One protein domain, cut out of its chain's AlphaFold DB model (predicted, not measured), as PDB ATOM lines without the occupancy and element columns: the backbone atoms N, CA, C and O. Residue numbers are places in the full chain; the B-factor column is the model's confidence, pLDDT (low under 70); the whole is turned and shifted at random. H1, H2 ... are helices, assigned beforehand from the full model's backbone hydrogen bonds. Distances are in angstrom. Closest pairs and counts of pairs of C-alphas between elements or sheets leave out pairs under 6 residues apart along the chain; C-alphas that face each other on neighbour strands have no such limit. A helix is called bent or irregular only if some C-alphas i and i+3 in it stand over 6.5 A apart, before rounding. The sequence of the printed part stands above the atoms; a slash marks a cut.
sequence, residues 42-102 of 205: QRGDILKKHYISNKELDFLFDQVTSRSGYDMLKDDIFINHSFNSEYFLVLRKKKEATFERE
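Overview. This is residues 42 to 102 of the 205 residues of an uncharacterized protein of Rhizophagus irregularis (UniProt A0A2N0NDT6). The longest helix, H4, and helices H2 and H3 make a loosely packed three-helix bundle, their centres forming a triangle, with H3 running against the other two. The short H1 lies near H2. The printed part has 61 residues with four named helices, H1 to H4 in chain order, and is all helix, with no named strand. It is compact, with a radius of gyration of the C-alphas of 11.0 A, and only just elongated, spanning 33 by 22 by 19 A.

Along the chain. H4, residues 85 to 102, runs 26.2 A to C-alpha 102 at (-29.629, 15.861, -24.188). H3 is residues 67 to 80, 20.0 A; H2 is residues 54 to 62, 12.4 A; H1 is residues 43 to 46, 5.3 A, from C-alpha 43 at (-44.547, 27.552, -40.455).

Arrangement. H4 touches H2 with residues 87 to 95 alone, the closest C-alphas, of Tyr 87 and Asn 54, being 6.9 A apart, at a shallow tilt of 18 degrees, the same way. H3 and H4 are close but not clearly touching, C-alphas 67 and 99 being closest at 7.2 A, at a shallow tilt of 11 degrees, opposite ways. In H2, H3 and H4 every O i to N i+4 pair is within hydrogen-bond range; H1 is too short for one.

Size, cuts and confidence. The farthest C-alphas, of His 50 and Arg 101, are 33.4 A apart. The printed part has no cut, no link is long, and no printed residue is under 70 in pLDDT.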
ATOM      1  N   GLN A  42     -47.473  25.431 -43.654       73.94
ATOM      2  CA  GLN A  42     -46.121  25.974 -43.600       73.94
ATOM      3  C   GLN A  42     -45.990  26.834 -42.341       73.94
ATOM      4  O   GLN A  42     -46.914  27.572 -41.994       73.94
ATOM      5  N   ARG A  43     -44.837  26.760 -41.664       81.31
ATOM      6  CA  ARG A  43     -44.547  27.552 -40.455       81.31
ATOM      7  C   ARG A  43     -44.860  29.038 -40.661       81.31
ATOM      8  O   ARG A  43     -45.525  29.639 -39.826       81.31
ATOM      9  N   GLY A  44     -44.463  29.596 -41.805       80.25
ATOM     10  CA  GLY A  44     -44.731  30.995 -42.143       80.25
ATOM     11  C   GLY A  44     -46.219  31.341 -42.258       80.25
ATOM     12  O   GLY A  44     -46.605  32.452 -41.923       80.25
ATOM     13  N   ASP A  45     -47.074  30.406 -42.672       83.06
ATOM     14  CA  ASP A  45     -48.520  30.650 -42.757       83.06
ATOM     15  C   ASP A  45     -49.188  30.640 -41.381       83.06
ATOM     16  O   ASP A  45     -50.187  31.325 -41.169       83.06
ATOM     17  N   ILE A  46     -48.641  29.872 -40.434       83.69
ATOM     18  CA  ILE A  46     -49.100  29.866 -39.041       83.69
ATOM     19  C   ILE A  46     -48.694  31.176 -38.360       83.69
ATOM     20  O   ILE A  46     -49.540  31.825 -37.751       83.69
ATOM     21  N   LEU A  47     -47.441  31.603 -38.538       84.00
ATOM     22  CA  LEU A  47     -46.893  32.837 -37.959       84.00
ATOM     23  C   LEU A  47     -47.429  34.126 -38.614       84.00
ATOM     24  O   LEU A  47     -47.076  35.224 -38.212       84.00
ATOM     25  N   LYS A  48     -48.317  34.030 -39.609       87.25
ATOM     26  CA  LYS A  48     -49.086  35.182 -40.116       87.25
ATOM     27  C   LYS A  48     -50.419  35.381 -39.392       87.25
ATOM     28  O   LYS A  48     -51.084  36.391 -39.604       87.25
ATOM     29  N   LYS A  49     -50.868  34.411 -38.592       83.81
ATOM     30  CA  LYS A  49     -52.192  34.448 -37.955       83.81
ATOM     31  C   LYS A  49     -52.162  35.272 -36.682       83.81
ATOM     32  O   LYS A  49     -51.242  35.138 -35.902       83.81
ATOM     33  N   HIS A  50     -53.226  36.007 -36.373       77.12
ATOM     34  CA  HIS A  50     -53.335  36.665 -35.063       77.12
ATOM     35  C   HIS A  50     -53.521  35.684 -33.898       77.12
ATOM     36  O   HIS A  50     -53.071  35.958 -32.791       77.12
ATOM     37  N   TYR A  51     -54.168  34.541 -34.143       89.94
ATOM     38  CA  TYR A  51     -54.363  33.489 -33.151       89.94
ATOM     39  C   TYR A  51     -53.769  32.167 -33.638       89.94
ATOM     40  O   TYR A  51     -54.060  31.733 -34.757       89.94
ATOM     41  N   ILE A  52     -52.973  31.521 -32.783       88.56
ATOM     42  CA  ILE A  52     -52.365  30.213 -33.039       88.56
ATOM     43  C   ILE A  52     -53.099  29.158 -32.210       88.56
ATOM     44  O   ILE A  52     -53.243  29.273 -30.993       88.56
ATOM     45  N   SER A  53     -53.575  28.109 -32.881       90.69
ATOM     46  CA  SER A  53     -54.263  26.996 -32.219       90.69
ATOM     47  C   SER A  53     -53.293  26.029 -31.529       90.69
ATOM     48  O   SER A  53     -52.141  25.904 -31.929       90.69
ATOM     49  N   ASN A  54     -53.779  25.259 -30.550       89.94
ATOM     50  CA  ASN A  54     -52.979  24.263 -29.817       89.94
ATOM     51  C   ASN A  54     -52.229  23.292 -30.751       89.94
ATOM     52  O   ASN A  54     -51.025  23.119 -30.622       89.94
ATOM     53  N   LYS A  55     -52.913  22.753 -31.770       89.62
ATOM     54  CA  LYS A  55     -52.298  21.856 -32.769       89.62
ATOM     55  C   LYS A  55     -51.202  22.531 -33.600       89.62
ATOM     56  O   LYS A  55     -50.314  21.867 -34.118       89.62
ATOM     57  N   GLU A  56     -51.310  23.840 -33.812       90.00
ATOM     58  CA  GLU A  56     -50.297  24.616 -34.530       90.00
ATOM     59  C   GLU A  56     -49.108  24.946 -33.630       90.00
ATOM     60  O   GLU A  56     -47.985  24.919 -34.118       90.00
ATOM     61  N   LEU A  57     -49.331  25.187 -32.335       90.31
ATOM     62  CA  LEU A  57     -48.254  25.313 -31.352       90.31
ATOM     63  C   LEU A  57     -47.421  24.033 -31.262       90.31
ATOM     64  O   LEU A  57     -46.200  24.123 -31.356       90.31
ATOM     65  N   ASP A  58     -48.071  22.868 -31.156       90.62
ATOM     66  CA  ASP A  58     -47.389  21.564 -31.178       90.62
ATOM     67  C   ASP A  58     -46.496  21.446 -32.411       90.62
ATOM     68  O   ASP A  58     -45.295  21.206 -32.314       90.62
ATOM     69  N   PHE A  59     -47.080  21.708 -33.585       90.44
ATOM     70  CA  PHE A  59     -46.367  21.646 -34.850       90.44
ATOM     71  C   PHE A  59     -45.164  22.599 -34.885       90.44
ATOM     72  O   PHE A  59     -44.094  22.213 -35.343       90.44
ATOM     73  N   LEU A  60     -45.312  23.834 -34.399       89.25
ATOM     74  CA  LEU A  60     -44.215  24.802 -34.360       89.25
ATOM     75  C   LEU A  60     -43.086  24.352 -33.420       89.25
ATOM     76  O   LEU A  60     -41.919  24.478 -33.781       89.25
ATOM     77  N   PHE A  61     -43.423  23.815 -32.247       89.00
ATOM     78  CA  PHE A  61     -42.447  23.361 -31.253       89.00
ATOM     79  C   PHE A  61     -41.727  22.081 -31.687       89.00
ATOM     80  O   PHE A  61     -40.537  21.925 -31.412       89.00
ATOM     81  N   ASP A  62     -42.406  21.176 -32.387       88.38
ATOM     82  CA  ASP A  62     -41.803  19.950 -32.917       88.38
ATOM     83  C   ASP A  62     -40.784  20.241 -34.024       88.38
ATOM     84  O   ASP A  62     -39.768  19.558 -34.126       88.38
ATOM     85  N   GLN A  63     -41.008  21.294 -34.819       84.56
ATOM     86  CA  GLN A  63     -40.088  21.709 -35.887       84.56
ATOM     87  C   GLN A  63     -38.778  22.314 -35.370       84.56
ATOM     88  O   GLN A  63     -37.828  22.465 -36.139       84.56
ATOM     89  N   VAL A  64     -38.717  22.702 -34.097       85.06
ATOM     90  CA  VAL A  64     -37.542  23.349 -33.522       85.06
ATOM     91  C   VAL A  64     -36.743  22.355 -32.692       85.06
ATOM     92  O   VAL A  64     -37.219  21.840 -31.681       85.06
ATOM     93  N   THR A  65     -35.512  22.098 -33.119       85.06
ATOM     94  CA  THR A  65     -34.591  21.151 -32.475       85.06
ATOM     95  C   THR A  65     -33.449  21.826 -31.726       85.06
ATOM     96  O   THR A  65     -32.761  21.155 -30.975       85.06
ATOM     97  N   SER A  66     -33.232  23.132 -31.896       86.12
ATOM     98  CA  SER A  66     -32.186  23.869 -31.183       86.12
ATOM     99  C   SER A  66     -32.761  24.710 -30.045       86.12
ATOM    100  O   SER A  66     -33.853  25.270 -30.170       86.12
ATOM    101  N   ARG A  67     -31.990  24.858 -28.957       83.06
ATOM    102  CA  ARG A  67     -32.331  25.735 -27.822       83.06
ATOM    103  C   ARG A  67     -32.527  27.188 -28.276       83.06
ATOM    104  O   ARG A  67     -33.561  27.787 -28.017       83.06
ATOM    105  N   SER A  68     -31.592  27.709 -29.072       83.44
ATOM    106  CA  SER A  68     -31.663  29.075 -29.609       83.44
ATOM    107  C   SER A  68     -32.860  29.292 -30.539       83.44
ATOM    108  O   SER A  68     -33.545  30.308 -30.452       83.44
ATOM    109  N   GLY A  69     -33.166  28.322 -31.407       84.25
ATOM    110  CA  GLY A  69     -34.342  28.387 -32.273       84.25
ATOM    111  C   GLY A  69     -35.646  28.332 -31.479       84.25
ATOM    112  O   GLY A  69     -36.652  28.902 -31.909       84.25
ATOM    113  N   TYR A  70     -35.629  27.650 -30.331       88.50
ATOM    114  CA  TYR A  70     -36.766  27.530 -29.427       88.50
ATOM    115  C   TYR A  70     -37.041  28.856 -28.726       88.50
ATOM    116  O   TYR A  70     -38.181  29.318 -28.750       88.50
ATOM    117  N   ASP A  71     -36.002  29.506 -28.203       87.12
ATOM    118  CA  ASP A  71     -36.124  30.807 -27.544       87.12
ATOM    119  C   ASP A  71     -36.631  31.881 -28.517       87.12
ATOM    120  O   ASP A  71     -37.596  32.584 -28.218       87.12
ATOM    121  N   MET A  72     -36.094  31.918 -29.742       87.44
ATOM    122  CA  MET A  72     -36.580  32.835 -30.781       87.44
ATOM    123  C   MET A  72     -38.050  32.591 -31.152       87.44
ATOM    124  O   MET A  72     -38.814  33.540 -31.321       87.44
ATOM    125  N   LEU A  73     -38.462  31.325 -31.302       88.50
ATOM    126  CA  LEU A  73     -39.852  30.980 -31.620       88.50
ATOM    127  C   LEU A  73     -40.795  31.358 -30.471       88.50
ATOM    128  O   LEU A  73     -41.904  31.832 -30.708       88.50
ATOM    129  N   LYS A  74     -40.365  31.125 -29.233       88.19
ATOM    130  CA  LYS A  74     -41.119  31.460 -28.028       88.19
ATOM    131  C   LYS A  74     -41.359  32.964 -27.932       88.19
ATOM    132  O   LYS A  74     -42.498  33.358 -27.689       88.19
ATOM    133  N   ASP A  75     -40.332  33.776 -28.164       86.81
ATOM    134  CA  ASP A  75     -40.446  35.235 -28.143       86.81
ATOM    135  C   ASP A  75     -41.357  35.748 -29.264       86.81
ATOM    136  O   ASP A  75     -42.248  36.560 -29.012       86.81
ATOM    137  N   ASP A  76     -41.207  35.220 -30.482       85.88
ATOM    138  CA  ASP A  76     -42.048  35.571 -31.632       85.88
ATOM    139  C   ASP A  76     -43.535  35.270 -31.367       85.88
ATOM    140  O   ASP A  76     -44.391  36.148 -31.498       85.88
ATOM    141  N   ILE A  77     -43.841  34.059 -30.883       86.94
ATOM    142  CA  ILE A  77     -45.201  33.662 -30.484       86.94
ATOM    143  C   ILE A  77     -45.742  34.591 -29.393       86.94
ATOM    144  O   ILE A  77     -46.891  35.023 -29.465       86.94
ATOM    145  N   PHE A  78     -44.926  34.915 -28.391       86.19
ATOM    146  CA  PHE A  78     -45.352  35.719 -27.251       86.19
ATOM    147  C   PHE A  78     -45.656  37.178 -27.617       86.19
ATOM    148  O   PHE A  78     -46.578  37.771 -27.055       86.19
ATOM    149  N   ILE A  79     -44.892  37.761 -28.543       83.88
ATOM    150  CA  ILE A  79     -45.024  39.169 -28.940       83.88
ATOM    151  C   ILE A  79     -46.136  39.347 -29.979       83.88
ATOM    152  O   ILE A  79     -46.920  40.294 -29.884       83.88
ATOM    153  N   ASN A  80     -46.213  38.444 -30.961       86.75
ATOM    154  CA  ASN A  80     -47.001  38.666 -32.174       86.75
ATOM    155  C   ASN A  80     -48.351  37.933 -32.188       86.75
ATOM    156  O   ASN A  80     -49.211  38.254 -33.015       86.75
ATOM    157  N   HIS A  81     -48.574  36.974 -31.281       84.00
ATOM    158  CA  HIS A  81     -49.691  36.037 -31.389       84.00
ATOM    159  C   HIS A  81     -50.497  35.877 -30.098       84.00
ATOM    160  O   HIS A  81     -49.986  35.900 -28.984       84.00
ATOM    161  N   SER A  82     -51.800  35.652 -30.261       82.31
ATOM    162  CA  SER A  82     -52.680  35.168 -29.196       82.31
ATOM    163  C   SER A  82     -52.750  33.641 -29.225       82.31
ATOM    164  O   SER A  82     -52.784  33.035 -30.295       82.31
ATOM    165  N   PHE A  83     -52.792  33.008 -28.056       91.69
ATOM    166  CA  PHE A  83     -52.823  31.551 -27.921       91.69
ATOM    167  C   PHE A  83     -53.344  31.135 -26.540       91.69
ATOM    168  O   PHE A  83     -53.522  31.963 -25.645       91.69
ATOM    169  N   ASN A  84     -53.583  29.838 -26.354       86.94
ATOM    170  CA  ASN A  84     -53.941  29.271 -25.057       86.94
ATOM    171  C   ASN A  84     -52.702  29.182 -24.146       86.94
ATOM    172  O   ASN A  84     -51.805  28.372 -24.385       86.94
ATOM    173  N   SER A  85     -52.666  29.999 -23.091       80.75
ATOM    174  CA  SER A  85     -51.526  30.089 -22.173       80.75
ATOM    175  C   SER A  85     -51.290  28.825 -21.348       80.75
ATOM    176  O   SER A  85     -50.136  28.455 -21.146       80.75
ATOM    177  N   GLU A  86     -52.354  28.150 -20.903       84.00
ATOM    178  CA  GLU A  86     -52.265  26.895 -20.136       84.00
ATOM    179  C   GLU A  86     -51.596  25.806 -20.975       84.00
ATOM    180  O   GLU A  86     -50.641  25.154 -20.555       84.00
ATOM    181  N   TYR A  87     -52.049  25.661 -22.221       85.44
ATOM    182  CA  TYR A  87     -51.511  24.662 -23.136       85.44
ATOM    183  C   TYR A  87     -50.054  24.948 -23.521       85.44
ATOM    184  O   TYR A  87     -49.215  24.048 -23.560       85.44
ATOM    185  N   PHE A  88     -49.733  26.220 -23.750       86.06
ATOM    186  CA  PHE A  88     -48.375  26.656 -24.054       86.06
ATOM    187  C   PHE A  88     -47.395  26.361 -22.908       86.06
ATOM    188  O   PHE A  88     -46.263  25.946 -23.158       86.06
ATOM    189  N   LEU A  89     -47.828  26.511 -21.650       85.50
ATOM    190  CA  LEU A  89     -47.012  26.179 -20.480       85.50
ATOM    191  C   LEU A  89     -46.659  24.683 -20.441       85.50
ATOM    192  O   LEU A  89     -45.509  24.324 -20.182       85.50
ATOM    193  N   VAL A  90     -47.633  23.814 -20.724       88.56
ATOM    194  CA  VAL A  90     -47.420  22.358 -20.778       88.56
ATOM    195  C   VAL A  90     -46.392  22.002 -21.852       88.56
ATOM    196  O   VAL A  90     -45.459  21.239 -21.586       88.56
ATOM    197  N   LEU A  91     -46.510  22.597 -23.044       88.31
ATOM    198  CA  LEU A  91     -45.558  22.374 -24.135       88.31
ATOM    199  C   LEU A  91     -44.148  22.847 -23.799       88.31
ATOM    200  O   LEU A  91     -43.178  22.145 -24.083       88.31
ATOM    201  N   ARG A  92     -44.036  24.012 -23.159       89.50
ATOM    202  CA  ARG A  92     -42.762  24.563 -22.701       89.50
ATOM    203  C   ARG A  92     -42.046  23.611 -21.749       89.50
ATOM    204  O   ARG A  92     -40.917  23.233 -22.037       89.50
ATOM    205  N   LYS A  93     -42.716  23.159 -20.685       88.75
ATOM    206  CA  LYS A  93     -42.128  22.221 -19.713       88.75
ATOM    207  C   LYS A  93     -41.660  20.928 -20.384       88.75
ATOM    208  O   LYS A  93     -40.571  20.441 -20.098       88.75
ATOM    209  N   LYS A  94     -42.464  20.395 -21.311       90.38
ATOM    210  CA  LYS A  94     -42.119  19.187 -22.071       90.38
ATOM    211  C   LYS A  94     -40.865  19.391 -22.928       90.38
ATOM    212  O   LYS A  94     -40.013  18.511 -22.958       90.38
ATOM    213  N   LYS A  95     -40.754  20.531 -23.616       88.19
ATOM    214  CA  LYS A  95     -39.636  20.832 -24.521       88.19
ATOM    215  C   LYS A  95     -38.350  21.196 -23.770       88.19
ATOM    216  O   LYS A  95     -37.280  20.722 -24.131       88.19
ATOM    217  N   GLU A  96     -38.443  21.967 -22.690       87.62
ATOM    218  CA  GLU A  96     -37.292  22.265 -21.828       87.62
ATOM    219  C   GLU A  96     -36.709  20.966 -21.246       87.62
ATOM    220  O   GLU A  96     -35.513  20.724 -21.381       87.62
ATOM    221  N   ALA A  97     -37.554  20.046 -20.761       87.19
ATOM    222  CA  ALA A  97     -37.104  18.737 -20.278       87.19
ATOM    223  C   ALA A  97     -36.413  17.872 -21.352       87.19
ATOM    224  O   ALA A  97     -35.566  17.043 -21.016       87.19
ATOM    225  N   THR A  98     -36.757  18.033 -22.640       86.06
ATOM    226  CA  THR A  98     -36.051  17.315 -23.716       86.06
ATOM    227  C   THR A  98     -34.624  17.811 -23.908       86.06
ATOM    228  O   THR A  98     -33.747  16.982 -24.124       86.06
ATOM    229  N   PHE A  99     -34.381  19.115 -23.756       80.44
ATOM    230  CA  PHE A  99     -33.041  19.688 -23.888       80.44
ATOM    231  C   PHE A  99     -32.146  19.330 -22.699       80.44
ATOM    232  O   PHE A  99     -31.043  18.839 -22.906       80.44
ATOM    233  N   GLU A 100     -32.654  19.435 -21.467       79.56
ATOM    234  CA  GLU A 100     -31.880  19.057 -20.270       79.56
ATOM    235  C   GLU A 100     -31.408  17.588 -20.321       79.56
ATOM    236  O   GLU A 100     -30.319  17.241 -19.872       79.56
ATOM    237  N   ARG A 101     -32.210  16.693 -20.918       73.00
ATOM    238  CA  ARG A 101     -31.836  15.281 -21.094       73.00
ATOM    239  C   ARG A 101     -30.744  15.071 -22.147       73.00
ATOM    240  O   ARG A 101     -29.996  14.098 -22.048       73.00
ATOM    241  N   GLU A 102     -30.688  15.912 -23.175       71.56
ATOM    242  CA  GLU A 102     -29.629  15.861 -24.188       71.56
ATOM    243  C   GLU A 102     -28.299  16.334 -23.598       71.56
ATOM    244  O   GLU A 102     -27.290  15.650 -23.772       71.56
TER     245      GLU A 102